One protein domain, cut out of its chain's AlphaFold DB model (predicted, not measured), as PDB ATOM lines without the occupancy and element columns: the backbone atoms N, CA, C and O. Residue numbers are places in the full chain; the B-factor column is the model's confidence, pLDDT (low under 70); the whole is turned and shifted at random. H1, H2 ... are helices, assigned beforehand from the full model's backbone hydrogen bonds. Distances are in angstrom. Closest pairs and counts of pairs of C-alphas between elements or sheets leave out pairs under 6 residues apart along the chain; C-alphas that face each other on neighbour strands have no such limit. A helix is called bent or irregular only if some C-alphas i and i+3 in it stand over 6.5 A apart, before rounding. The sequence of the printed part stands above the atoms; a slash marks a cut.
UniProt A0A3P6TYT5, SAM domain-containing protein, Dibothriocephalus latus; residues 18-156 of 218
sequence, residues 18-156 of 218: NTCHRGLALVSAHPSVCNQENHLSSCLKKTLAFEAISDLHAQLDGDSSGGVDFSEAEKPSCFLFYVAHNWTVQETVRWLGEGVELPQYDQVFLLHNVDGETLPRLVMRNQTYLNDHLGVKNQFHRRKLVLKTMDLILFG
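Overview. This is residues 18 to 156 of the 218 residues of the protein "SAM domain-containing protein" of Dibothriocephalus latus (UniProt A0A3P6TYT5). The short helix H6 sits in the middle of a helical body, between the two longest helices, H2 and H8, and packs on both. H1 and H3 pack on each other at one end, H1 also on H2 and H3 also on H8, while the helical hairpin of H4 and H5 lies toward the opposite end. Residues 36 to 41, of which 40 and 41 belong to H2, stick out. The printed part has 139 residues with eight named helices, H1 to H8 in order, and no named strand; its class is all helix. It is compact, with a radius of gyration of the C-alphas of 15.1 A and spans of 41 by 38 by 25 A.

Arrangement. H1, residues 18 to 27, touches residues 46 to 50 of H2, residues 40 to 60; their closest C-alphas, those of Val 27 and Lys 46, are 5.1 A apart. They run opposite ways at a steep tilt of 69.5 degrees, only just short of about perpendicular. H1 also touches H3, residues 77 to 85, at a steep tilt of 56 degrees; the closest C-alphas, of Cys 20 and Cys 78, are 5.7 A apart. H4, residues 89 to 98, and H5, residues 103 to 111, form a helical hairpin, opposite ways at a shallow tilt of 9 degrees; their closest C-alphas, of Gly 97 and Pro 103, are 4.4 A apart. H5 is irregular, with C-alphas 104 and 107 7.5 A apart. H6, residues 119 to 123, is the hub and touches three helices. Its Pro 120 comes closest to H2, 5.3 A between C-alphas from Ala 49. H6 and H7, residues 128 to 133, only just touch, with 3 pairs of C-alphas within 8 A, and only at the corner; Leu 122 and Leu 130 have the closest C-alphas, 6.7 A apart. H6 touches H8, residues 139 to 155, closest at the C-alphas of Val 123 and Val 146, 4.9 A apart. Residues 152 to 155 of H8 touch H3 at a steep tilt of 63 degrees, opposite ways; the closest C-alphas, of Phe 81 and Ile 153, are 4.9 A apart. H4 and H8 are near each other, with 6 pairs of C-alphas within 10 A. Every O i to N i+4 pair is within hydrogen-bond range in H1, H2, H3, H4, H7 and H8; H5 has 3 of 5, and H6 has 0 of 1 but 2 of 2 O i to N i+3 pairs.

Along the chain. H1 begins at C-alpha 18, (-44.248, -29.235, 25.784). H2 measures 30.2 A from C-alpha 40, (-20.518, -36.044, 15.965), to C-alpha 60. H8 measures 23.8 A and ends at C-alpha 155, (-47.110, -48.570, 23.097).

Size, cuts and confidence. The C-alphas farthest apart, of Asn 38 and Ser 71, are 42.4 A apart. The printed part has no cut. The links from H1 to H2 and from H2 to H3 are long. Mean pLDDT of the printed part is 72.5; residues 18 to 47, 49, 53 to 54 and 60 to 85 are under 70.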
ATOM      1  N   ASN A  18     -45.638 -29.679  25.666       43.50
ATOM      2  CA  ASN A  18     -44.248 -29.235  25.784       43.50
ATOM      3  C   ASN A  18     -43.234 -30.394  25.875       43.50
ATOM      4  O   ASN A  18     -42.111 -30.268  25.386       43.50
ATOM      5  N   THR A  19     -43.610 -31.527  26.472       46.06
ATOM      6  CA  THR A  19     -42.756 -32.720  26.602       46.06
ATOM      7  C   THR A  19     -42.566 -33.403  25.251       46.06
ATOM      8  O   THR A  19     -41.440 -33.734  24.889       46.06
ATOM      9  N   CYS A  20     -43.639 -33.535  24.461       42.06
ATOM     10  CA  CYS A  20     -43.559 -34.067  23.099       42.06
ATOM     11  C   CYS A  20     -42.754 -33.137  22.175       42.06
ATOM     12  O   CYS A  20     -41.862 -33.606  21.471       42.06
ATOM     13  N   HIS A  21     -42.974 -31.817  22.238       42.28
ATOM     14  CA  HIS A  21     -42.171 -30.858  21.466       42.28
ATOM     15  C   HIS A  21     -40.677 -30.895  21.833       42.28
ATOM     16  O   HIS A  21     -39.835 -30.808  20.940       42.28
ATOM     17  N   ARG A  22     -40.321 -31.090  23.114       48.62
ATOM     18  CA  ARG A  22     -38.922 -31.315  23.526       48.62
ATOM     19  C   ARG A  22     -38.373 -32.659  23.040       48.62
ATOM     20  O   ARG A  22     -37.232 -32.700  22.598       48.62
ATOM     21  N   GLY A  23     -39.169 -33.730  23.081       46.84
ATOM     22  CA  GLY A  23     -38.789 -35.044  22.548       46.84
ATOM     23  C   GLY A  23     -38.490 -34.996  21.047       46.84
ATOM     24  O   GLY A  23     -37.407 -35.386  20.620       46.84
ATOM     25  N   LEU A  24     -39.393 -34.412  20.254       47.53
ATOM     26  CA  LEU A  24     -39.184 -34.176  18.822       47.53
ATOM     27  C   LEU A  24     -37.973 -33.273  18.547       47.53
ATOM     28  O   LEU A  24     -37.212 -33.560  17.626       47.53
ATOM     29  N   ALA A  25     -37.731 -32.237  19.355       47.41
ATOM     30  CA  ALA A  25     -36.544 -31.387  19.221       47.41
ATOM     31  C   ALA A  25     -35.222 -32.102  19.573       47.41
ATOM     32  O   ALA A  25     -34.180 -31.751  19.026       47.41
ATOM     33  N   LEU A  26     -35.242 -33.113  20.451       49.28
ATOM     34  CA  LEU A  26     -34.067 -33.942  20.758       49.28
ATOM     35  C   LEU A  26     -33.723 -34.930  19.635       49.28
ATOM     36  O   LEU A  26     -32.554 -35.294  19.493       49.28
ATOM     37  N   VAL A  27     -34.721 -35.346  18.853       49.16
ATOM     38  CA  VAL A  27     -34.578 -36.304  17.745       49.16
ATOM     39  C   VAL A  27     -34.341 -35.598  16.403       49.16
ATOM     40  O   VAL A  27     -33.581 -36.098  15.579       49.16
ATOM     41  N   SER A  28     -34.925 -34.412  16.194       45.16
ATOM     42  CA  SER A  28     -34.800 -33.594  14.976       45.16
ATOM     43  C   SER A  28     -33.418 -32.929  14.843       45.16
ATOM     44  O   SER A  28     -33.253 -31.710  14.919       45.16
ATOM     45  N   ALA A  29     -32.391 -33.751  14.627       49.94
ATOM     46  CA  ALA A  29     -31.066 -33.311  14.214       49.94
ATOM     47  C   ALA A  29     -31.041 -33.128  12.686       49.94
ATOM     48  O   ALA A  29     -30.732 -34.060  11.938       49.94
ATOM     49  N   HIS A  30     -31.373 -31.917  12.226       49.72
ATOM     50  CA  HIS A  30     -31.259 -31.537  10.815       49.72
ATOM     51  C   HIS A  30     -29.794 -31.703  10.344       49.72
ATOM     52  O   HIS A  30     -28.895 -31.326  11.100       49.72
ATOM     53  N   PRO A  31     -29.501 -32.196   9.120       46.09
ATOM     54  CA  PRO A  31     -28.126 -32.525   8.700       46.09
ATOM     55  C   PRO A  31     -27.109 -31.377   8.814       46.09
ATOM     56  O   PRO A  31     -25.919 -31.603   9.003       46.09
ATOM     57  N   SER A  32     -27.584 -30.133   8.749       49.38
ATOM     58  CA  SER A  32     -26.795 -28.910   8.932       49.38
ATOM     59  C   SER A  32     -26.327 -28.650  10.374       49.38
ATOM     60  O   SER A  32     -25.430 -27.834  10.567       49.38
ATOM     61  N   VAL A  33     -26.905 -29.314  11.382       47.19
ATOM     62  CA  VAL A  33     -26.591 -29.119  12.813       47.19
ATOM     63  C   VAL A  33     -25.329 -29.883  13.232       47.19
ATOM     64  O   VAL A  33     -24.561 -29.393  14.058       47.19
ATOM     65  N   CYS A  34     -25.038 -31.034  12.613       53.19
ATOM     66  CA  CYS A  34     -23.872 -31.854  12.970       53.19
ATOM     67  C   CYS A  34     -22.510 -31.231  12.598       53.19
ATOM     68  O   CYS A  34     -21.475 -31.789  12.954       53.19
ATOM     69  N   ASN A  35     -22.489 -30.078  11.920       49.34
ATOM     70  CA  ASN A  35     -21.261 -29.384  11.511       49.34
ATOM     71  C   ASN A  35     -20.619 -28.519  12.616       49.34
ATOM     72  O   ASN A  35     -19.523 -28.007  12.399       49.34
ATOM     73  N   GLN A  36     -21.274 -28.332  13.771       55.16
ATOM     74  CA  GLN A  36     -20.842 -27.363  14.795       55.16
ATOM     75  C   GLN A  36     -20.463 -27.985  16.160       55.16
ATOM     76  O   GLN A  36     -19.999 -27.261  17.038       55.16
ATOM     77  N   GLU A  37     -20.644 -29.295  16.376       49.06
ATOM     78  CA  GLU A  37     -20.455 -29.921  17.698       49.06
ATOM     79  C   GLU A  37     -19.290 -30.918  17.786       49.06
ATOM     80  O   GLU A  37     -19.113 -31.794  16.942       49.06
ATOM     81  N   ASN A  38     -18.601 -30.898  18.935       54.91
ATOM     82  CA  ASN A  38     -17.592 -31.887  19.350       54.91
ATOM     83  C   ASN A  38     -18.164 -33.308  19.599       54.91
ATOM     84  O   ASN A  38     -17.462 -34.173  20.116       54.91
ATOM     85  N   HIS A  39     -19.437 -33.553  19.271       61.34
ATOM     86  CA  HIS A  39     -20.197 -34.763  19.602       61.34
ATOM     87  C   HIS A  39     -20.853 -35.409  18.365       61.34
ATOM     88  O   HIS A  39     -21.981 -35.903  18.412       61.34
ATOM     89  N   LEU A  40     -20.108 -35.458  17.251       65.94
ATOM     90  CA  LEU A  40     -20.518 -36.044  15.965       65.94
ATOM     91  C   LEU A  40     -21.202 -37.423  16.095       65.94
ATOM     92  O   LEU A  40     -22.169 -37.703  15.391       65.94
ATOM     93  N   SER A  41     -20.756 -38.267  17.033       65.00
ATOM     94  CA  SER A  41     -21.355 -39.577  17.325       65.00
ATOM     95  C   SER A  41     -22.776 -39.498  17.905       65.00
ATOM     96  O   SER A  41     -23.624 -40.309  17.537       65.00
ATOM     97  N   SER A  42     -23.065 -38.517  18.768       65.56
ATOM     98  CA  SER A  42     -24.408 -38.274  19.318       65.56
ATOM     99  C   SER A  42     -25.331 -37.643  18.272       65.56
ATOM    100  O   SER A  42     -26.491 -38.038  18.154       65.56
ATOM    101  N   CYS A  43     -24.805 -36.739  17.438       67.50
ATOM    102  CA  CYS A  43     -25.569 -36.175  16.323       67.50
ATOM    103  C   CYS A  43     -25.972 -37.273  15.316       67.50
ATOM    104  O   CYS A  43     -27.148 -37.422  14.993       67.50
ATOM    105  N   LEU A  44     -25.027 -38.144  14.935       69.62
ATOM    106  CA  LEU A  44     -25.274 -39.300  14.067       69.62
ATOM    107  C   LEU A  44     -26.238 -40.335  14.687       69.62
ATOM    108  O   LEU A  44     -26.974 -41.009  13.960       69.62
ATOM    109  N   LYS A  45     -26.270 -40.479  16.021       69.94
ATOM    110  CA  LYS A  45     -27.326 -41.244  16.711       69.94
ATOM    111  C   LYS A  45     -28.708 -40.664  16.432       69.94
ATOM    112  O   LYS A  45     -29.549 -41.386  15.898       69.94
ATOM    113  N   LYS A  46     -28.895 -39.371  16.704       66.88
ATOM    114  CA  LYS A  46     -30.174 -38.661  16.554       66.88
ATOM    115  C   LYS A  46     -30.673 -38.634  15.110       66.88
ATOM    116  O   LYS A  46     -31.814 -39.014  14.875       66.88
ATOM    117  N   THR A  47     -29.822 -38.294  14.139       67.56
ATOM    118  CA  THR A  47     -30.216 -38.263  12.717       67.56
ATOM    119  C   THR A  47     -30.684 -39.634  12.219       67.56
ATOM    120  O   THR A  47     -31.731 -39.720  11.587       67.56
ATOM    121  N   LEU A  48     -29.976 -40.719  12.558       70.75
ATOM    122  CA  LEU A  48     -30.387 -42.075  12.165       70.75
ATOM    123  C   LEU A  48     -31.619 -42.580  12.941       70.75
ATOM    124  O   LEU A  48     -32.375 -43.392  12.417       70.75
ATOM    125  N   ALA A  49     -31.854 -42.101  14.167       69.12
ATOM    126  CA  ALA A  49     -33.104 -42.365  14.881       69.12
ATOM    127  C   ALA A  49     -34.291 -41.634  14.225       69.12
ATOM    128  O   ALA A  49     -35.339 -42.241  14.029       69.12
ATOM    129  N   PHE A  50     -34.114 -40.370  13.820       70.50
ATOM    130  CA  PHE A  50     -35.117 -39.600  13.075       70.50
ATOM    131  C   PHE A  50     -35.453 -40.237  11.722       70.50
ATOM    132  O   PHE A  50     -36.627 -40.402  11.399       70.50
ATOM    133  N   GLU A  51     -34.438 -40.650  10.957       72.31
ATOM    134  CA  GLU A  51     -34.618 -41.366   9.688       72.31
ATOM    135  C   GLU A  51     -35.435 -42.650   9.882       72.31
ATOM    136  O   GLU A  51     -36.380 -42.897   9.137       72.31
ATOM    137  N   ALA A  52     -35.136 -43.424  10.929       72.88
ATOM    138  CA  ALA A  52     -35.869 -44.645  11.243       72.88
ATOM    139  C   ALA A  52     -37.334 -44.403  11.638       72.88
ATOM    140  O   ALA A  52     -38.203 -45.189  11.270       72.88
ATOM    141  N   ILE A  53     -37.624 -43.317  12.360       68.81
ATOM    142  CA  ILE A  53     -38.999 -42.918  12.699       68.81
ATOM    143  C   ILE A  53     -39.738 -42.448  11.446       68.81
ATOM    144  O   ILE A  53     -40.887 -42.823  11.249       68.81
ATOM    145  N   SER A  54     -39.085 -41.678  10.573       69.69
ATOM    146  CA  SER A  54     -39.661 -41.234   9.298       69.69
ATOM    147  C   SER A  54     -39.987 -42.416   8.376       69.69
ATOM    148  O   SER A  54     -41.085 -42.495   7.830       69.69
ATOM    149  N   ASP A  55     -39.083 -43.395   8.268       72.75
ATOM    150  CA  ASP A  55     -39.327 -44.637   7.524       72.75
ATOM    151  C   ASP A  55     -40.396 -45.520   8.191       72.75
ATOM    152  O   ASP A  55     -41.163 -46.164   7.480       72.75
ATOM    153  N   LEU A  56     -40.505 -45.529   9.525       72.38
ATOM    154  CA  LEU A  56     -41.607 -46.186  10.237       72.38
ATOM    155  C   LEU A  56     -42.952 -45.505   9.940       72.38
ATOM    156  O   LEU A  56     -43.924 -46.191   9.639       72.38
ATOM    157  N   HIS A  57     -43.010 -44.171   9.970       70.38
ATOM    158  CA  HIS A  57     -44.198 -43.409   9.574       70.38
ATOM    159  C   HIS A  57     -44.586 -43.724   8.122       70.38
ATOM    160  O   HIS A  57     -45.732 -44.072   7.876       70.38
ATOM    161  N   ALA A  58     -43.631 -43.739   7.189       71.00
ATOM    162  CA  ALA A  58     -43.852 -44.118   5.789       71.00
ATOM    163  C   ALA A  58     -44.064 -45.634   5.547       71.00
ATOM    164  O   ALA A  58     -44.246 -46.056   4.404       71.00
ATOM    165  N   GLN A  59     -43.972 -46.474   6.583       70.88
ATOM    166  CA  GLN A  59     -44.407 -47.879   6.566       70.88
ATOM    167  C   GLN A  59     -45.828 -48.051   7.125       70.88
ATOM    168  O   GLN A  59     -46.448 -49.082   6.866       70.88
ATOM    169  N   LEU A  60     -46.313 -47.079   7.905       69.44
ATOM    170  CA  LEU A  60     -47.646 -47.076   8.506       69.44
ATOM    171  C   LEU A  60     -48.651 -46.264   7.675       69.44
ATOM    172  O   LEU A  60     -49.783 -46.711   7.561       69.44
ATOM    173  N   ASP A  61     -48.221 -45.157   7.054       66.94
ATOM    174  CA  ASP A  61     -48.993 -44.319   6.119       66.94
ATOM    175  C   ASP A  61     -49.461 -45.148   4.906       66.94
ATOM    176  O   ASP A  61     -48.737 -45.353   3.923       66.94
ATOM    177  N   GLY A  62     -50.674 -45.694   5.023       60.94
ATOM    178  CA  GLY A  62     -51.247 -46.640   4.069       60.94
ATOM    179  C   GLY A  62     -51.863 -46.003   2.822       60.94
ATOM    180  O   GLY A  62     -52.074 -46.717   1.837       60.94
ATOM    181  N   ASP A  63     -52.148 -44.697   2.841       64.56
ATOM    182  CA  ASP A  63     -52.734 -43.962   1.712       64.56
ATOM    183  C   ASP A  63     -51.780 -42.946   1.058       64.56
ATOM    184  O   ASP A  63     -52.103 -42.381   0.010       64.56
ATOM    185  N   SER A  64     -50.560 -42.809   1.595       63.53
ATOM    186  CA  SER A  64     -49.505 -41.907   1.116       63.53
ATOM    187  C   SER A  64     -49.910 -40.429   1.133       63.53
ATOM    188  O   SER A  64     -49.401 -39.633   0.335       63.53
ATOM    189  N   SER A  65     -50.818 -40.050   2.035       67.00
ATOM    190  CA  SER A  65     -51.240 -38.660   2.235       67.00
ATOM    191  C   SER A  65     -50.159 -37.789   2.890       67.00
ATOM    192  O   SER A  65     -50.235 -36.559   2.806       67.00
ATOM    193  N   GLY A  66     -49.127 -38.392   3.495       60.78
ATOM    194  CA  GLY A  66     -48.033 -37.679   4.159       60.78
ATOM    195  C   GLY A  66     -48.392 -37.158   5.555       60.78
ATOM    196  O   GLY A  66     -47.662 -36.333   6.111       60.78
ATOM    197  N   GLY A  67     -49.504 -37.627   6.122       50.84
ATOM    198  CA  GLY A  67     -49.947 -37.366   7.486       50.84
ATOM    199  C   GLY A  67     -50.507 -38.640   8.114       50.84
ATOM    200  O   GLY A  67     -50.928 -39.542   7.407       50.84
ATOM    201  N   VAL A  68     -50.502 -38.720   9.446       53.31
ATOM    202  CA  VAL A  68     -51.140 -39.826  10.179       53.31
ATOM    203  C   VAL A  68     -52.354 -39.253  10.895       53.31
ATOM    204  O   VAL A  68     -52.208 -38.450  11.823       53.31
ATOM    205  N   ASP A  69     -53.547 -39.612  10.430       48.75
ATOM    206  CA  ASP A  69     -54.796 -38.985  10.867       48.75
ATOM    207  C   ASP A  69     -55.231 -39.428  12.276       48.75
ATOM    208  O   ASP A  69     -54.760 -40.417  12.839       48.75
ATOM    209  N   PHE A  70     -56.192 -38.710  12.872       48.00
ATOM    210  CA  PHE A  70     -56.707 -39.003  14.223       48.00
ATOM    211  C   PHE A  70     -57.355 -40.393  14.381       48.00
ATOM    212  O   PHE A  70     -57.541 -40.846  15.513       48.00
ATOM    213  N   SER A  71     -57.709 -41.056  13.277       49.41
ATOM    214  CA  SER A  71     -58.171 -42.451  13.224       49.41
ATOM    215  C   SER A  71     -57.040 -43.485  13.236       49.41
ATOM    216  O   SER A  71     -57.312 -44.666  13.432       49.41
ATOM    217  N   GLU A  72     -55.795 -43.058  13.026       53.88
ATOM    218  CA  GLU A  72     -54.626 -43.913  12.807       53.88
ATOM    219  C   GLU A  72     -53.544 -43.698  13.881       53.88
ATOM    220  O   GLU A  72     -52.973 -44.660  14.395       53.88
ATOM    221  N   ALA A  73     -53.341 -42.454  14.329       53.53
ATOM    222  CA  ALA A  73     -52.524 -42.118  15.493       53.53
ATOM    223  C   ALA A  73     -53.390 -41.619  16.656       53.53
ATOM    224  O   ALA A  73     -53.497 -40.415  16.915       53.53
ATOM    225  N   GLU A  74     -53.935 -42.545  17.455       45.94
ATOM    226  CA  GLU A  74     -54.408 -42.178  18.790       45.94
ATOM    227  C   GLU A  74     -53.219 -41.885  19.722       45.94
ATOM    228  O   GLU A  74     -52.841 -42.697  20.553       45.94
ATOM    229  N   LYS A  75     -52.701 -40.657  19.591       47.41
ATOM    230  CA  LYS A  75     -52.286 -39.718  20.647       47.41
ATOM    231  C   LYS A  75     -50.911 -39.917  21.348       47.41
ATOM    232  O   LYS A  75     -50.009 -39.164  20.978       47.41
ATOM    233  N   PRO A  76     -50.655 -40.779  22.364       49.78
ATOM    234  CA  PRO A  76     -49.441 -40.650  23.180       49.78
ATOM    235  C   PRO A  76     -48.187 -41.365  22.631       49.78
ATOM    236  O   PRO A  76     -47.201 -41.469  23.358       49.78
ATOM    237  N   SER A  77     -48.151 -41.801  21.366       50.25
ATOM    238  CA  SER A  77     -46.969 -42.418  20.727       50.25
ATOM    239  C   SER A  77     -45.699 -41.551  20.821       50.25
ATOM    240  O   SER A  77     -44.615 -42.077  21.052       50.25
ATOM    241  N   CYS A  78     -45.819 -40.218  20.787       54.16
ATOM    242  CA  CYS A  78     -44.700 -39.294  21.041       54.16
ATOM    243  C   CYS A  78     -44.142 -39.380  22.482       54.16
ATOM    244  O   CYS A  78     -42.935 -39.289  22.707       54.16
ATOM    245  N   PHE A  79     -45.016 -39.579  23.475       48.97
ATOM    246  CA  PHE A  79     -44.629 -39.750  24.881       48.97
ATOM    247  C   PHE A  79     -44.012 -41.134  25.123       48.97
ATOM    248  O   PHE A  79     -43.025 -41.263  25.843       48.97
ATOM    249  N   LEU A  80     -44.553 -42.169  24.483       54.41
ATOM    250  CA  LEU A  80     -44.088 -43.550  24.627       54.41
ATOM    251  C   LEU A  80     -42.740 -43.768  23.919       54.41
ATOM    252  O   LEU A  80     -41.860 -44.410  24.494       54.41
ATOM    253  N   PHE A  81     -42.518 -43.098  22.781       60.75
ATOM    254  CA  PHE A  81     -41.196 -42.950  22.166       60.75
ATOM    255  C   PHE A  81     -40.177 -42.339  23.146       60.75
ATOM    256  O   PHE A  81     -39.089 -42.885  23.320       60.75
ATOM    257  N   TYR A  82     -40.522 -41.239  23.830       60.56
ATOM    258  CA  TYR A  82     -39.631 -40.597  24.808       60.56
ATOM    259  C   TYR A  82     -39.282 -41.525  25.987       60.56
ATOM    260  O   TYR A  82     -38.131 -41.573  26.421       60.56
ATOM    261  N   VAL A  83     -40.246 -42.314  26.476       62.97
ATOM    262  CA  VAL A  83     -40.000 -43.297  27.545       62.97
ATOM    263  C   VAL A  83     -39.079 -44.432  27.070       62.97
ATOM    264  O   VAL A  83     -38.200 -44.841  27.829       62.97
ATOM    265  N   ALA A  84     -39.227 -44.914  25.830       65.81
ATOM    266  CA  ALA A  84     -38.332 -45.920  25.248       65.81
ATOM    267  C   ALA A  84     -36.917 -45.368  24.969       65.81
ATOM    268  O   ALA A  84     -35.930 -46.070  25.178       65.81
ATOM    269  N   HIS A  85     -36.798 -44.096  24.571       68.56
ATOM    270  CA  HIS A  85     -35.511 -43.424  24.346       68.56
ATOM    271  C   HIS A  85     -34.659 -43.328  25.626       68.56
ATOM    272  O   HIS A  85     -33.433 -43.323  25.555       68.56
ATOM    273  N   ASN A  86     -35.285 -43.274  26.806       75.38
ATOM    274  CA  ASN A  86     -34.584 -43.168  28.090       75.38
ATOM    275  C   ASN A  86     -34.118 -44.525  28.668       75.38
ATOM    276  O   ASN A  86     -33.757 -44.601  29.842       75.38
ATOM    277  N   TRP A  87     -34.151 -45.609  27.885       81.62
ATOM    278  CA  TRP A  87     -33.703 -46.931  28.332       81.62
ATOM    279  C   TRP A  87     -32.183 -47.087  28.364       81.62
ATOM    280  O   TRP A  87     -31.471 -46.790  27.401       81.62
ATOM    281  N   THR A  88     -31.703 -47.663  29.463       87.44
ATOM    282  CA  THR A  88     -30.316 -48.122  29.612       87.44
ATOM    283  C   THR A  88     -30.062 -49.428  28.850       87.44
ATOM    284  O   THR A  88     -30.988 -50.193  28.571       87.44
ATOM    285  N   VAL A  89     -28.792 -49.739  28.564       88.56
ATOM    286  CA  VAL A  89     -28.395 -51.001  27.898       88.56
ATOM    287  C   VAL A  89     -28.815 -52.235  28.721       88.56
ATOM    288  O   VAL A  89     -29.126 -53.291  28.182       88.56
ATOM    289  N   GLN A  90     -28.884 -52.121  30.050       87.88
ATOM    290  CA  GLN A  90     -29.386 -53.192  30.914       87.88
ATOM    291  C   GLN A  90     -30.897 -53.425  30.736       87.88
ATOM    292  O   GLN A  90     -31.362 -54.560  30.846       87.88
ATOM    293  N   GLU A  91     -31.671 -52.375  30.458       86.69
ATOM    294  CA  GLU A  91     -33.118 -52.465  30.238       86.69
ATOM    295  C   GLU A  91     -33.456 -52.982  28.839       86.69
ATOM    296  O   GLU A  91     -34.340 -53.832  28.720       86.69
ATOM    297  N   THR A  92     -32.715 -52.567  27.803       89.38
ATOM    298  CA  THR A  92     -32.850 -53.127  26.446       89.38
ATOM    299  C   THR A  92     -32.521 -54.622  26.429       89.38
ATOM    300  O   THR A  92     -33.288 -55.405  25.876       89.38
ATOM    301  N   VAL A  93     -31.445 -55.050  27.098       89.75
ATOM    302  CA  VAL A  93     -31.063 -56.471  27.219       89.75
ATOM    303  C   VAL A  93     -32.095 -57.258  28.029       89.75
ATOM    304  O   VAL A  93     -32.519 -58.337  27.618       89.75
ATOM    305  N   ARG A  94     -32.597 -56.703  29.140       87.94
ATOM    306  CA  ARG A  94     -33.693 -57.331  29.893       87.94
ATOM    307  C   ARG A  94     -34.941 -57.518  29.027       87.94
ATOM    308  O   ARG A  94     -35.563 -58.575  29.076       87.94
ATOM    309  N   TRP A  95     -35.314 -56.514  28.239       89.69
ATOM    310  CA  TRP A  95     -36.444 -56.597  27.315       89.69
ATOM    311  C   TRP A  95     -36.201 -57.592  26.169       89.69
ATOM    312  O   TRP A  95     -37.129 -58.298  25.776       89.69
ATOM    313  N   LEU A  96     -34.967 -57.719  25.679       91.19
ATOM    314  CA  LEU A  96     -34.584 -58.717  24.680       91.19
ATOM    315  C   LEU A  96     -34.794 -60.150  25.202       91.19
ATOM    316  O   LEU A  96     -35.383 -60.979  24.504       91.19
ATOM    317  N   GLY A  97     -34.402 -60.413  26.452       88.19
ATOM    318  CA  GLY A  97     -34.630 -61.687  27.136       88.19
ATOM    319  C   GLY A  97     -36.095 -61.939  27.523       88.19
ATOM    320  O   GLY A  97     -36.648 -62.978  27.172       88.19
ATOM    321  N   GLU A  98     -36.749 -61.003  28.223       85.38
ATOM    322  CA  GLU A  98     -38.097 -61.191  28.802       85.38
ATOM    323  C   GLU A  98     -39.257 -60.860  27.839       85.38
ATOM    324  O   GLU A  98     -40.334 -61.439  27.953       85.38
ATOM    325  N   GLY A  99     -39.081 -59.903  26.922       83.00
ATOM    326  CA  GLY A  99     -40.147 -59.360  26.063       83.00
ATOM    327  C   GLY A  99     -40.077 -59.790  24.594       83.00
ATOM    328  O   GLY A  99     -41.124 -59.958  23.950       83.00
ATOM    329  N   VAL A 100     -38.860 -59.976  24.066       89.06
ATOM    330  CA  VAL A 100     -38.591 -60.502  22.712       89.06
ATOM    331  C   VAL A 100     -38.279 -62.005  22.739       89.06
ATOM    332  O   VAL A 100     -38.445 -62.674  21.719       89.06
ATOM    333  N   GLU A 101     -37.901 -62.560  23.894       88.38
ATOM    334  CA  GLU A 101     -37.533 -63.974  24.087       88.38
ATOM    335  C   GLU A 101     -36.360 -64.396  23.176       88.38
ATOM    336  O   GLU A 101     -36.402 -65.442  22.523       88.38
ATOM    337  N   LEU A 102     -35.326 -63.551  23.080       90.38
ATOM    338  CA  LEU A 102     -34.107 -63.806  22.298       90.38
ATOM    339  C   LEU A 102     -32.813 -63.661  23.139       90.38
ATOM    340  O   LEU A 102     -31.897 -62.945  22.718       90.38
ATOM    341  N   PRO A 103     -32.684 -64.363  24.286       89.25
ATOM    342  CA  PRO A 103     -31.541 -64.220  25.198       89.25
ATOM    343  C   PRO A 103     -30.183 -64.562  24.558       89.25
ATOM    344  O   PRO A 103     -29.132 -64.124  25.018       89.25
ATOM    345  N   GLN A 104     -30.163 -65.306  23.443       89.94
ATOM    346  CA  GLN A 104     -28.925 -65.598  22.712       89.94
ATOM    347  C   GLN A 104     -28.219 -64.357  22.130       89.94
ATOM    348  O   GLN A 104     -27.073 -64.468  21.698       89.94
ATOM    349  N   TYR A 105     -28.881 -63.195  22.087       91.56
ATOM    350  CA  TYR A 105     -28.299 -61.941  21.599       91.56
ATOM    351  C   TYR A 105     -27.950 -60.947  22.720       91.56
ATOM    352  O   TYR A 105     -27.401 -59.889  22.417       91.56
ATOM    353  N   ASP A 106     -28.169 -61.289  23.995       89.44
ATOM    354  CA  ASP A 106     -27.909 -60.405  25.146       89.44
ATOM    355  C   ASP A 106     -26.471 -59.863  25.147       89.44
ATOM    356  O   ASP A 106     -26.244 -58.660  25.271       89.44
ATOM    357  N   GLN A 107     -25.483 -60.737  24.919       88.44
ATOM    358  CA  GLN A 107     -24.072 -60.339  24.857       88.44
ATOM    359  C   GLN A 107     -23.748 -59.445  23.652       88.44
ATOM    360  O   GLN A 107     -22.866 -58.595  23.749       88.44
ATOM    361  N   VAL A 108     -24.468 -59.596  22.535       90.25
ATOM    362  CA  VAL A 108     -24.307 -58.732  21.355       90.25
ATOM    363  C   VAL A 108     -24.858 -57.338  21.655       90.25
ATOM    364  O   VAL A 108     -24.188 -56.345  21.389       90.25
ATOM    365  N   PHE A 109     -26.036 -57.246  22.273       90.12
ATOM    366  CA  PHE A 109     -26.640 -55.962  22.640       90.12
ATOM    367  C   PHE A 109     -25.808 -55.215  23.696       90.12
ATOM    368  O   PHE A 109     -25.632 -54.002  23.579       90.12
ATOM    369  N   LEU A 110     -25.217 -55.938  24.657       89.88
ATOM    370  CA  LEU A 110     -24.232 -55.389  25.597       89.88
ATOM    371  C   LEU A 110     -22.971 -54.880  24.879       89.88
ATOM    372  O   LEU A 110     -22.571 -53.737  25.085       89.88
ATOM    373  N   LEU A 111     -22.354 -55.702  24.020       90.69
ATOM    374  CA  LEU A 111     -21.106 -55.364  23.323       90.69
ATOM    375  C   LEU A 111     -21.263 -54.140  22.407       90.69
ATOM    376  O   LEU A 111     -20.402 -53.259  22.388       90.69
ATOM    377  N   HIS A 112     -22.376 -54.065  21.679       87.25
ATOM    378  CA  HIS A 112     -22.684 -52.959  20.771       87.25
ATOM    379  C   HIS A 112     -23.322 -51.745  21.473       87.25
ATOM    380  O   HIS A 112     -23.636 -50.767  20.800       87.25
ATOM    381  N   ASN A 113     -23.467 -51.779  22.808       88.00
ATOM    382  CA  ASN A 113     -24.066 -50.720  23.630       88.00
ATOM    383  C   ASN A 113     -25.435 -50.256  23.097       88.00
ATOM    384  O   ASN A 113     -25.671 -49.063  22.905       88.00
ATOM    385  N   VAL A 114     -26.327 -51.214  22.829       87.31
ATOM    386  CA  VAL A 114     -27.670 -50.935  22.303       87.31
ATOM    387  C   VAL A 114     -28.538 -50.353  23.417       87.31
ATOM    388  O   VAL A 114     -28.980 -51.058  24.322       87.31
ATOM    389  N   ASP A 115     -28.763 -49.051  23.343       86.88
ATOM    390  CA  ASP A 115     -29.506 -48.215  24.282       86.88
ATOM    391  C   ASP A 115     -30.838 -47.721  23.689       86.88
ATOM    392  O   ASP A 115     -31.146 -47.952  22.518       86.88
ATOM    393  N   GLY A 116     -31.636 -47.015  24.496       83.50
ATOM    394  CA  GLY A 116     -32.907 -46.431  24.060       83.50
ATOM    395  C   GLY A 116     -32.790 -45.515  22.833       83.50
ATOM    396  O   GLY A 116     -33.686 -45.502  21.991       83.50
ATOM    397  N   GLU A 117     -31.662 -44.813  22.676       80.88
ATOM    398  CA  GLU A 117     -31.390 -43.936  21.524       80.88
ATOM    399  C   GLU A 117     -31.228 -44.715  20.206       80.88
ATOM    400  O   GLU A 117     -31.490 -44.189  19.123       80.88
ATOM    401  N   THR A 118     -30.754 -45.964  20.280       83.75
ATOM    402  CA  THR A 118     -30.472 -46.809  19.111       83.75
ATOM    403  C   THR A 118     -31.579 -47.812  18.794       83.75
ATOM    404  O   THR A 118     -31.606 -48.316  17.669       83.75
ATOM    405  N   LEU A 119     -32.550 -48.024  19.694       86.62
ATOM    406  CA  LEU A 119     -33.747 -48.839  19.434       86.62
ATOM    407  C   LEU A 119     -34.494 -48.469  18.134       86.62
ATOM    408  O   LEU A 119     -34.815 -49.393  17.387       86.62
ATOM    409  N   PRO A 120     -34.735 -47.187  17.777       83.62
ATOM    410  CA  PRO A 120     -35.445 -46.855  16.539       83.62
ATOM    411  C   PRO A 120     -34.747 -47.399  15.287       83.62
ATOM    412  O   PRO A 120     -35.402 -47.852  14.356       83.62
ATOM    413  N   ARG A 121     -33.411 -47.489  15.285       84.25
ATOM    414  CA  ARG A 121     -32.650 -48.056  14.157       84.25
ATOM    415  C   ARG A 121     -32.949 -49.540  13.906       84.25
ATOM    416  O   ARG A 121     -32.656 -50.044  12.826       84.25
ATOM    417  N   LEU A 122     -33.524 -50.253  14.880       86.56
ATOM    418  CA  LEU A 122     -33.927 -51.653  14.725       86.56
ATOM    419  C   LEU A 122     -35.187 -51.811  13.858       86.56
ATOM    420  O   LEU A 122     -35.374 -52.897  13.318       86.56
ATOM    421  N   VAL A 123     -36.031 -50.775  13.715       86.31
ATOM    422  CA  VAL A 123     -37.284 -50.830  12.924       86.31
ATOM    423  C   VAL A 123     -37.143 -50.325  11.483       86.31
ATOM    424  O   VAL A 123     -38.111 -50.357  10.726       86.31
ATOM    425  N   MET A 124     -35.940 -49.904  11.080       82.00
ATOM    426  CA  MET A 124     -35.663 -49.480   9.705       82.00
ATOM    427  C   MET A 124     -35.943 -50.611   8.705       82.00
ATOM    428  O   MET A 124     -35.491 -51.749   8.875       82.00
ATOM    429  N   ARG A 125     -36.605 -50.268   7.597       77.12
ATOM    430  CA  ARG A 125     -36.840 -51.133   6.428       77.12
ATOM    431  C   ARG A 125     -35.538 -51.732   5.894       77.12
ATOM    432  O   ARG A 125     -35.503 -52.885   5.460       77.12
ATOM    433  N   ASN A 126     -34.449 -50.963   5.961       78.94
ATOM    434  CA  ASN A 126     -33.107 -51.423   5.635       78.94
ATOM    435  C   ASN A 126     -32.467 -52.176   6.818       78.94
ATOM    436  O   ASN A 126     -31.897 -51.578   7.728       78.94
ATOM    437  N   GLN A 127     -32.520 -53.511   6.787       83.38
ATOM    438  CA  GLN A 127     -32.016 -54.367   7.871       83.38
ATOM    439  C   GLN A 127     -30.483 -54.560   7.903       83.38
ATOM    440  O   GLN A 127     -30.008 -55.470   8.588       83.38
ATOM    441  N   THR A 128     -29.694 -53.727   7.214       84.38
ATOM    442  CA  THR A 128     -28.214 -53.747   7.276       84.38
ATOM    443  C   THR A 128     -27.695 -53.614   8.706       84.38
ATOM    444  O   THR A 128     -26.820 -54.373   9.107       84.38
ATOM    445  N   TYR A 129     -28.285 -52.746   9.535       84.62
ATOM    446  CA  TYR A 129     -27.895 -52.629  10.946       84.62
ATOM    447  C   TYR A 129     -28.079 -53.958  11.707       84.62
ATOM    448  O   TYR A 129     -27.162 -54.433  12.379       84.62
ATOM    449  N   LEU A 130     -29.219 -54.632  11.529       86.69
ATOM    450  CA  LEU A 130     -29.487 -55.929  12.161       86.69
ATOM    451  C   LEU A 130     -28.584 -57.058  11.641       86.69
ATOM    452  O   LEU A 130     -28.203 -57.939  12.411       86.69
ATOM    453  N   ASN A 131     -28.277 -57.069  10.342       87.00
ATOM    454  CA  ASN A 131     -27.534 -58.151   9.700       87.00
ATOM    455  C   ASN A 131     -26.013 -57.992   9.825       87.00
ATOM    456  O   ASN A 131     -25.329 -58.950  10.182       87.00
ATOM    457  N   ASP A 132     -25.505 -56.790   9.559       83.94
ATOM    458  CA  ASP A 132     -24.078 -56.513   9.383       83.94
ATOM    459  C   ASP A 132     -23.448 -55.950  10.663       83.94
ATOM    460  O   ASP A 132     -22.294 -56.252  10.957       83.94
ATOM    461  N   HIS A 133     -24.205 -55.170  11.451       83.12
ATOM    462  CA  HIS A 133     -23.714 -54.603  12.711       83.12
ATOM    463  C   HIS A 133     -24.025 -55.494  13.921       83.12
ATOM    464  O   HIS A 133     -23.124 -55.761  14.705       83.12
ATOM    465  N   LEU A 134     -25.259 -56.004  14.058       84.75
ATOM    466  CA  LEU A 134     -25.630 -56.939  15.140       84.75
ATOM    467  C   LEU A 134     -25.478 -58.432  14.779       84.75
ATOM    468  O   LEU A 134     -25.708 -59.296  15.624       84.75
ATOM    469  N   GLY A 135     -25.136 -58.787  13.538       86.19
ATOM    470  CA  GLY A 135     -24.910 -60.189  13.156       86.19
ATOM    471  C   GLY A 135     -26.150 -61.101  13.213       86.19
ATOM    472  O   GLY A 135     -26.012 -62.330  13.211       86.19
ATOM    473  N   VAL A 136     -27.372 -60.551  13.258       88.69
ATOM    474  CA  VAL A 136     -28.631 -61.311  13.376       88.69
ATOM    475  C   VAL A 136     -29.005 -61.923  12.021       88.69
ATOM    476  O   VAL A 136     -29.901 -61.460  11.313       88.69
ATOM    477  N   LYS A 137     -28.321 -63.009  11.643       87.19
ATOM    478  CA  LYS A 137     -28.480 -63.675  10.333       87.19
ATOM    479  C   LYS A 137     -29.865 -64.301  10.103       87.19
ATOM    480  O   LYS A 137     -30.289 -64.417   8.953       87.19
ATOM    481  N   ASN A 138     -30.599 -64.674  11.156       90.62
ATOM    482  CA  ASN A 138     -31.922 -65.298  11.024       90.62
ATOM    483  C   ASN A 138     -33.031 -64.261  10.752       90.62
ATOM    484  O   ASN A 138     -33.340 -63.433  11.610       90.62
ATOM    485  N   GLN A 139     -33.701 -64.372   9.597       88.88
ATOM    486  CA  GLN A 139     -34.824 -63.506   9.213       88.88
ATOM    487  C   GLN A 139     -35.995 -63.514  10.210       88.88
ATOM    488  O   GLN A 139     -36.627 -62.479  10.408       88.88
ATOM    489  N   PHE A 140     -36.274 -64.645  10.869       89.19
ATOM    490  CA  PHE A 140     -37.367 -64.735  11.842       89.19
ATOM    491  C   PHE A 140     -37.053 -63.932  13.107       89.19
ATOM    492  O   PHE A 140     -37.921 -63.229  13.618       89.19
ATOM    493  N   HIS A 141     -35.798 -63.969  13.565       92.06
ATOM    494  CA  HIS A 141     -35.355 -63.185  14.719       92.06
ATOM    495  C   HIS A 141     -35.369 -61.687  14.399       92.06
ATOM    496  O   HIS A 141     -35.871 -60.912  15.207       92.06
ATOM    497  N   ARG A 142     -34.927 -61.283  13.195       90.38
ATOM    498  CA  ARG A 142     -35.024 -59.883  12.744       90.38
ATOM    499  C   ARG A 142     -36.470 -59.387  12.698       90.38
ATOM    500  O   ARG A 142     -36.754 -58.338  13.256       90.38
ATOM    501  N   ARG A 143     -37.399 -60.146  12.101       90.06
ATOM    502  CA  ARG A 143     -38.829 -59.773  12.061       90.06
ATOM    503  C   ARG A 143     -39.451 -59.692  13.459       90.06
ATOM    504  O   ARG A 143     -40.151 -58.728  13.739       90.06
ATOM    505  N   LYS A 144     -39.168 -60.658  14.344       90.25
ATOM    506  CA  LYS A 144     -39.655 -60.641  15.737       90.25
ATOM    507  C   LYS A 144     -39.136 -59.416  16.498       90.25
ATOM    508  O   LYS A 144     -39.905 -58.777  17.206       90.25
ATOM    509  N   LEU A 145     -37.857 -59.082  16.319       91.12
ATOM    510  CA  LEU A 145     -37.223 -57.919  16.935       91.12
ATOM    511  C   LEU A 145     -37.812 -56.599  16.411       91.12
ATOM    512  O   LEU A 145     -38.172 -55.759  17.229       91.12
ATOM    513  N   VAL A 146     -37.976 -56.438  15.090       90.06
ATOM    514  CA  VAL A 146     -38.646 -55.269  14.481       90.06
ATOM    515  C   VAL A 146     -40.036 -55.081  15.081       90.06
ATOM    516  O   VAL A 146     -40.297 -54.033  15.660       90.06
ATOM    517  N   LEU A 147     -40.893 -56.107  15.019       88.69
ATOM    518  CA  LEU A 147     -42.274 -56.030  15.513       88.69
ATOM    519  C   LEU A 147     -42.325 -55.656  16.997       88.69
ATOM    520  O   LEU A 147     -43.025 -54.725  17.374       88.69
ATOM    521  N   LYS A 148     -41.512 -56.308  17.835       88.44
ATOM    522  CA  LYS A 148     -41.447 -55.987  19.265       88.44
ATOM    523  C   LYS A 148     -40.894 -54.587  19.536       88.44
ATOM    524  O   LYS A 148     -41.293 -53.976  20.522       88.44
ATOM    525  N   THR A 149     -39.978 -54.085  18.706       88.31
ATOM    526  CA  THR A 149     -39.452 -52.717  18.843       88.31
ATOM    527  C   THR A 149     -40.483 -51.686  18.389       88.31
ATOM    528  O   THR A 149     -40.612 -50.650  19.031       88.31
ATOM    529  N   MET A 150     -41.268 -51.976  17.344       83.75
ATOM    530  CA  MET A 150     -42.427 -51.164  16.958       83.75
ATOM    531  C   MET A 150     -43.447 -51.118  18.098       83.75
ATOM    532  O   MET A 150     -43.807 -50.025  18.522       83.75
ATOM    533  N   ASP A 151     -43.829 -52.269  18.667       83.88
ATOM    534  CA  ASP A 151     -44.723 -52.332  19.832       83.88
ATOM    535  C   ASP A 151     -44.182 -51.487  21.001       83.88
ATOM    536  O   ASP A 151     -44.915 -50.721  21.620       83.88
ATOM    537  N   LEU A 152     -42.882 -51.600  21.289       84.25
ATOM    538  CA  LEU A 152     -42.209 -50.862  22.358       84.25
ATOM    539  C   LEU A 152     -42.192 -49.344  22.115       84.25
ATOM    540  O   LEU A 152     -42.340 -48.575  23.061       84.25
ATOM    541  N   ILE A 153     -41.997 -48.907  20.872       80.31
ATOM    542  CA  ILE A 153     -41.957 -47.487  20.503       80.31
ATOM    543  C   ILE A 153     -43.367 -46.881  20.489       80.31
ATOM    544  O   ILE A 153     -43.566 -45.770  20.979       80.31
ATOM    545  N   LEU A 154     -44.347 -47.610  19.952       77.56
ATOM    546  CA  LEU A 154     -45.723 -47.141  19.779       77.56
ATOM    547  C   LEU A 154     -46.538 -47.226  21.078       77.56
ATOM    548  O   LEU A 154     -47.331 -46.328  21.357       77.56
ATOM    549  N   PHE A 155     -46.330 -48.275  21.884       80.25
ATOM    550  CA  PHE A 155     -47.110 -48.570  23.097       80.25
ATOM    551  C   PHE A 155     -46.300 -48.473  24.404       80.25
ATOM    552  O   PHE A 155     -46.874 -48.544  25.494       80.25
ATOM    553  N   GLY A 156     -44.989 -48.242  24.314       75.50
ATOM    554  CA  GLY A 156     -44.091 -48.044  25.451       75.50
ATOM    555  C   GLY A 156     -43.614 -49.342  26.115       75.50
ATOM    556  O   GLY A 156     -43.948 -50.450  25.684       75.50
TER     557      GLY A 156